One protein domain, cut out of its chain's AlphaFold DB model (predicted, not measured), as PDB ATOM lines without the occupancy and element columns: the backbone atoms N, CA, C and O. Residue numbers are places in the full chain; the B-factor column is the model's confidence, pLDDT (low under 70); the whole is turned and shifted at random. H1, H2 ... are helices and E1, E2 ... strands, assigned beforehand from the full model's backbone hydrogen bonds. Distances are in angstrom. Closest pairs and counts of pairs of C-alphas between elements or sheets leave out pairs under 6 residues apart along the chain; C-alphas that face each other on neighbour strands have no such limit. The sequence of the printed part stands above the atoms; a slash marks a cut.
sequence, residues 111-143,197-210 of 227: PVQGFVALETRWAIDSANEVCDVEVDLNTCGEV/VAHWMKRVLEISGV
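This is residues 111 to 143 and 197 to 210 of the 227 residues of the protein "Hypothetical protein" of Rhizochromulina marina (UniProt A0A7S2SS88). Two helices lie side by side and run opposite ways: the long H1 makes the longest axis, and the shorter H2 packs on a part of it, residues 120 to 127. Beyond the last residue of H1, residues 131 to 140 make a loop that folds back to a short strand, E1, near the first residue of H2. The printed part has 47 residues, with two named helices and one named strand in the order H1, E1, H2, and its class is mostly helix. It is loose, with a radius of gyration of the C-alphas of 12.0 A, and flat, with spans of 39 by 20 by 8 A.

Begin with H1, residues 111 to 130, the longest helix. After it, look for E1, residues 141 to 143; H1 and E1 are apart. E1 pairs with no named strand, but its residues 141 to 142 pair antiparallel with residues 197 to 198, a stretch too short to be named. Then comes H2, residues 199 to 207, and the closest C-alphas of E1 and H2, those of Gly 141 and His 199, are 5.1 A apart. H2 touches H1, which meets it with residues 120 to 127 alone; their closest C-alphas, those of Ala 123 and Trp 200, are 5.9 A apart. The two helices stand at a shallow tilt of 20 degrees and run opposite ways. In their backbones, 15 of 16 O i to N i+4 pairs of H1 and 4 of 5 of H2 are within hydrogen-bond range.

Find C-alpha 111 at (22.643, 85.525, 15.300); from there H1 runs 29.6 A to C-alpha 130 at (47.574, 96.093, 27.270). E1 begins at C-alpha 141, at (40.292, 99.297, 35.241), and measures 6.8 A from first to last C-alpha. H2 runs 13.5 A from C-alpha 199 to C-alpha 207, which you find at (26.556, 97.818, 23.172).

Look for the two C-alphas farthest apart, those of Pro 111 and Val 135, at 38.8 A. The C-alphas of the first and last printed residues, Pro 111 and Val 210, are 17.9 A apart. The link from H1 to E1, 10 residues, is short. The link from E1 to H2 runs across the cut: residues 144 to 196 are not printed, and C-alphas 143 and 197 are 6.3 A apart across the gap. In the B-factor column the mean pLDDT of the printed part is 81.4, and the model's confidence is low, under 70, at residues 208 to 210.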
ATOM      1  N   PRO A 111      21.431  85.062  15.968       82.25
ATOM      2  CA  PRO A 111      22.643  85.525  15.300       82.25
ATOM      3  C   PRO A 111      23.209  86.810  15.928       82.25
ATOM      4  O   PRO A 111      24.424  87.016  15.890       82.25
ATOM      5  N   VAL A 112      22.369  87.623  16.583       79.94
ATOM      6  CA  VAL A 112      22.791  88.793  17.366       79.94
ATOM      7  C   VAL A 112      23.615  88.400  18.602       79.94
ATOM      8  O   VAL A 112      24.682  88.966  18.834       79.94
ATOM      9  N   GLN A 113      23.193  87.390  19.369       78.81
ATOM     10  CA  GLN A 113      23.928  86.925  20.555       78.81
ATOM     11  C   GLN A 113      25.296  86.330  20.198       78.81
ATOM     12  O   GLN A 113      26.265  86.512  20.937       78.81
ATOM     13  N   GLY A 114      25.398  85.655  19.047       83.12
ATOM     14  CA  GLY A 114      26.672  85.128  18.552       83.12
ATOM     15  C   GLY A 114      27.702  86.229  18.281       83.12
ATOM     16  O   GLY A 114      28.879  86.066  18.604       83.12
ATOM     17  N   PHE A 115      27.256  87.369  17.745       85.06
ATOM     18  CA  PHE A 115      28.123  88.519  17.496       85.06
ATOM     19  C   PHE A 115      28.622  89.152  18.800       85.06
ATOM     20  O   PHE A 115      29.828  89.330  18.965       85.06
ATOM     21  N   VAL A 116      27.721  89.393  19.761       82.69
ATOM     22  CA  VAL A 116      28.074  89.965  21.076       82.69
ATOM     23  C   VAL A 116      29.107  89.098  21.801       82.69
ATOM     24  O   VAL A 116      30.060  89.617  22.386       82.69
ATOM     25  N   ALA A 117      28.971  87.772  21.733       84.06
ATOM     26  CA  ALA A 117      29.926  86.853  22.348       84.06
ATOM     27  C   ALA A 117      31.323  86.931  21.703       84.06
ATOM     28  O   ALA A 117      32.333  86.930  22.413       84.06
ATOM     29  N   LEU A 118      31.395  87.014  20.369       87.69
ATOM     30  CA  LEU A 118      32.663  87.154  19.647       87.69
ATOM     31  C   LEU A 118      33.336  88.496  19.942       87.69
ATOM     32  O   LEU A 118      34.536  88.524  20.213       87.69
ATOM     33  N   GLU A 119      32.570  89.585  19.951       86.25
ATOM     34  CA  GLU A 119      33.080  90.918  20.267       86.25
ATOM     35  C   GLU A 119      33.575  91.006  21.714       86.25
ATOM     36  O   GLU A 119      34.669  91.513  21.962       86.25
ATOM     37  N   THR A 120      32.836  90.423  22.663       83.56
ATOM     38  CA  THR A 120      33.261  90.343  24.070       83.56
ATOM     39  C   THR A 120      34.585  89.595  24.198       83.56
ATOM     40  O   THR A 120      35.491  90.049  24.895       83.56
ATOM     41  N   ARG A 121      34.741  88.470  23.488       88.06
ATOM     42  CA  ARG A 121      35.990  87.702  23.499       88.06
ATOM     43  C   ARG A 121      37.160  88.508  22.940       88.06
ATOM     44  O   ARG A 121      38.220  88.534  23.554       88.06
ATOM     45  N   TRP A 122      36.960  89.193  21.815       87.56
ATOM     46  CA  TRP A 122      37.989  90.050  21.225       87.56
ATOM     47  C   TRP A 122      38.357  91.222  22.137       87.56
ATOM     48  O   TRP A 122      39.531  91.567  22.240       87.56
ATOM     49  N   ALA A 123      37.381  91.815  22.827       85.81
ATOM     50  CA  ALA A 123      37.628  92.883  23.789       85.81
ATOM     51  C   ALA A 123      38.472  92.401  24.981       85.81
ATOM     52  O   ALA A 123      39.370  93.124  25.407       85.81
ATOM     53  N   ILE A 124      38.226  91.185  25.480       85.38
ATOM     54  CA  ILE A 124      39.027  90.571  26.550       85.38
ATOM     55  C   ILE A 124      40.454  90.291  26.066       85.38
ATOM     56  O   ILE A 124      41.407  90.692  26.731       85.38
ATOM     57  N   ASP A 125      40.609  89.649  24.905       87.81
ATOM     58  CA  ASP A 125      41.931  89.302  24.365       87.81
ATOM     59  C   ASP A 125      42.756  90.568  24.072       87.81
ATOM     60  O   ASP A 125      43.916  90.656  24.469       87.81
ATOM     61  N   SER A 126      42.140  91.599  23.482       87.19
ATOM     62  CA  SER A 126      42.796  92.891  23.247       87.19
ATOM     63  C   SER A 126      43.147  93.624  24.543       87.19
ATOM     64  O   SER A 126      44.170  94.303  24.590       87.19
ATOM     65  N   ALA A 127      42.319  93.515  25.587       84.44
ATOM     66  CA  ALA A 127      42.625  94.111  26.882       84.44
ATOM     67  C   ALA A 127      43.812  93.407  27.551       84.44
ATOM     68  O   ALA A 127      44.677  94.091  28.085       84.44
ATOM     69  N   ASN A 128      43.898  92.076  27.468       84.69
ATOM     70  CA  ASN A 128      44.995  91.296  28.051       84.69
ATOM     71  C   ASN A 128      46.374  91.653  27.474       84.69
ATOM     72  O   ASN A 128      47.369  91.512  28.174       84.69
ATOM     73  N   GLU A 129      46.455  92.126  26.227       85.25
ATOM     74  CA  GLU A 129      47.724  92.588  25.643       85.25
ATOM     75  C   GLU A 129      48.203  93.928  26.226       85.25
ATOM     76  O   GLU A 129      49.402  94.199  26.250       85.25
ATOM     77  N   VAL A 130      47.276  94.773  26.685       83.06
ATOM     78  CA  VAL A 130      47.574  96.093  27.270       83.06
ATOM     79  C   VAL A 130      47.726  96.004  28.791       83.06
ATOM     80  O   VAL A 130      48.451  96.787  29.400       83.06
ATOM     81  N   CYS A 131      47.038  95.041  29.394       84.75
ATOM     82  CA  CYS A 131      46.955  94.839  30.825       84.75
ATOM     83  C   CYS A 131      48.097  93.997  31.379       84.75
ATOM     84  O   CYS A 131      48.030  92.768  31.367       84.75
ATOM     85  N   ASP A 132      49.095  94.653  31.963       79.75
ATOM     86  CA  ASP A 132      50.091  93.972  32.784       79.75
ATOM     87  C   ASP A 132      49.654  93.971  34.259       79.75
ATOM     88  O   ASP A 132      49.864  94.932  35.005       79.75
ATOM     89  N   VAL A 133      49.012  92.874  34.673       75.75
ATOM     90  CA  VAL A 133      48.505  92.682  36.045       75.75
ATOM     91  C   VAL A 133      49.642  92.699  37.078       75.75
ATOM     92  O   VAL A 133      49.389  92.961  38.254       75.75
ATOM     93  N   GLU A 134      50.889  92.446  36.667       78.94
ATOM     94  CA  GLU A 134      52.037  92.420  37.577       78.94
ATOM     95  C   GLU A 134      52.589  93.818  37.880       78.94
ATOM     96  O   GLU A 134      53.185  94.020  38.941       78.94
ATOM     97  N   VAL A 135      52.388  94.780  36.973       80.81
ATOM     98  CA  VAL A 135      53.009  96.110  37.063       80.81
ATOM     99  C   VAL A 135      52.073  97.123  37.711       80.81
ATOM    100  O   VAL A 135      52.471  97.755  38.685       80.81
ATOM    101  N   ASP A 136      50.834  97.258  37.227       76.31
ATOM    102  CA  ASP A 136      49.899  98.268  37.731       76.31
ATOM    103  C   ASP A 136      48.438  97.827  37.562       76.31
ATOM    104  O   ASP A 136      47.848  97.998  36.496       76.31
ATOM    105  N   LEU A 137      47.794  97.366  38.644       73.56
ATOM    106  CA  LEU A 137      46.359  97.021  38.648       73.56
ATOM    107  C   LEU A 137      45.462  98.181  38.161       73.56
ATOM    108  O   LEU A 137      44.391  97.947  37.607       73.56
ATOM    109  N   ASN A 138      45.928  99.424  38.312       77.81
ATOM    110  CA  ASN A 138      45.217 100.639  37.913       77.81
ATOM    111  C   ASN A 138      45.203 100.886  36.393       77.81
ATOM    112  O   ASN A 138      44.485 101.769  35.937       77.81
ATOM    113  N   THR A 139      45.999 100.158  35.599       80.88
ATOM    114  CA  THR A 139      45.974 100.285  34.126       80.88
ATOM    115  C   THR A 139      44.837  99.494  33.483       80.88
ATOM    116  O   THR A 139      44.441  99.780  32.354       80.88
ATOM    117  N   CYS A 140      44.276  98.526  34.207       85.56
ATOM    118  CA  CYS A 140      43.289  97.588  33.674       85.56
ATOM    119  C   CYS A 140      41.840  97.953  33.942       85.56
ATOM    120  O   CYS A 140      40.922  97.398  33.324       85.56
ATOM    121  N   GLY A 141      41.619  98.884  34.856       89.56
ATOM    122  CA  GLY A 141      40.292  99.297  35.241       89.56
ATOM    123  C   GLY A 141      40.321 100.495  36.160       89.56
ATOM    124  O   GLY A 141      41.362 100.934  36.642       89.56
ATOM    125  N   GLU A 142      39.125 100.995  36.408       92.19
ATOM    126  CA  GLU A 142      38.884 102.096  37.323       92.19
ATOM    127  C   GLU A 142      38.337 101.537  38.637       92.19
ATOM    128  O   GLU A 142      37.698 100.476  38.679       92.19
ATOM    129  N   VAL A 143      38.589 102.254  39.731       94.00
ATOM    130  CA  VAL A 143      37.960 101.956  41.018       94.00
ATOM    131  C   VAL A 143      36.446 102.038  40.840       94.00
ATOM    132  O   VAL A 143      35.932 102.952  40.201       94.00
ATOM    133  N   VAL A 197      36.304  98.060  38.096       92.25
ATOM    134  CA  VAL A 197      35.577  97.835  36.845       92.25
ATOM    135  C   VAL A 197      36.573  97.883  35.698       92.25
ATOM    136  O   VAL A 197      37.195  98.913  35.443       92.25
ATOM    137  N   ALA A 198      36.728  96.758  35.002       89.62
ATOM    138  CA  ALA A 198      37.630  96.682  33.864       89.62
ATOM    139  C   ALA A 198      37.104  97.519  32.689       89.62
ATOM    140  O   ALA A 198      35.906  97.510  32.390       89.62
ATOM    141  N   HIS A 199      37.998  98.201  31.971       86.69
ATOM    142  CA  HIS A 199      37.603  99.093  30.873       86.69
ATOM    143  C   HIS A 199      36.812  98.383  29.763       86.69
ATOM    144  O   HIS A 199      35.902  98.967  29.172       86.69
ATOM    145  N   TRP A 200      37.115  97.110  29.496       82.38
ATOM    146  CA  TRP A 200      36.421  96.325  28.475       82.38
ATOM    147  C   TRP A 200      34.961  96.012  28.847       82.38
ATOM    148  O   TRP A 200      34.126  95.929  27.949       82.38
ATOM    149  N   MET A 201      34.610  95.926  30.142       81.25
ATOM    150  CA  MET A 201      33.213  95.741  30.574       81.25
ATOM    151  C   MET A 201      32.350  96.962  30.254       81.25
ATOM    152  O   MET A 201      31.185  96.808  29.894       81.25
ATOM    153  N   LYS A 202      32.919  98.172  30.337       79.56
ATOM    154  CA  LYS A 202      32.198  99.420  30.040       79.56
ATOM    155  C   LYS A 202      31.689  99.444  28.597       79.56
ATOM    156  O   LYS A 202      30.537  99.788  28.364       79.56
ATOM    157  N   ARG A 203      32.511  98.982  27.650       75.44
ATOM    158  CA  ARG A 203      32.146  98.908  26.228       75.44
ATOM    159  C   ARG A 203      31.006  97.918  25.972       75.44
ATOM    160  O   ARG A 203      30.118  98.200  25.181       75.44
ATOM    161  N   VAL A 204      31.009  96.771  26.655       77.19
ATOM    162  CA  VAL A 204      29.948  95.760  26.493       77.19
ATOM    163  C   VAL A 204      28.598  96.284  26.999       77.19
ATOM    164  O   VAL A 204      27.579  96.025  26.363       77.19
ATOM    165  N   LEU A 205      28.589  97.057  28.091       70.81
ATOM    166  CA  LEU A 205      27.371  97.679  28.628       70.81
ATOM    167  C   LEU A 205      26.787  98.757  27.701       70.81
ATOM    168  O   LEU A 205      25.573  98.911  27.645       70.81
ATOM    169  N   GLU A 206      27.625  99.478  26.953       73.88
ATOM    170  CA  GLU A 206      27.153 100.438  25.943       73.88
ATOM    171  C   GLU A 206      26.498  99.729  24.745       73.88
ATOM    172  O   GLU A 206      25.504 100.207  24.205       73.88
ATOM    173  N   ILE A 207      27.036  98.574  24.339       72.19
ATOM    174  CA  ILE A 207      26.556  97.818  23.172       72.19
ATOM    175  C   ILE A 207      25.279  97.038  23.488       72.19
ATOM    176  O   ILE A 207      24.439  96.859  22.605       72.19
ATOM    177  N   SER A 208      25.112  96.566  24.728       68.12
ATOM    178  CA  SER A 208      23.951  95.752  25.090       68.12
ATOM    179  C   SER A 208      22.630  96.508  24.994       68.12
ATOM    180  O   SER A 208      21.594  95.849  25.016       68.12
ATOM    181  N   GLY A 209      22.646  97.843  24.857       57.44
ATOM    182  CA  GLY A 209      21.455  98.631  24.538       57.44
ATOM    183  C   GLY A 209      20.304  98.391  25.508       57.44
ATOM    184  O   GLY A 209      19.152  98.645  25.168       57.44
ATOM    185  N   VAL A 210      20.611  97.885  26.709       55.59
ATOM    186  CA  VAL A 210      19.699  97.948  27.836       55.59
ATOM    187  C   VAL A 210      19.746  99.415  28.212       55.59
ATOM    188  O   VAL A 210      20.519  99.830  29.071       55.59
TER     189      VAL A 210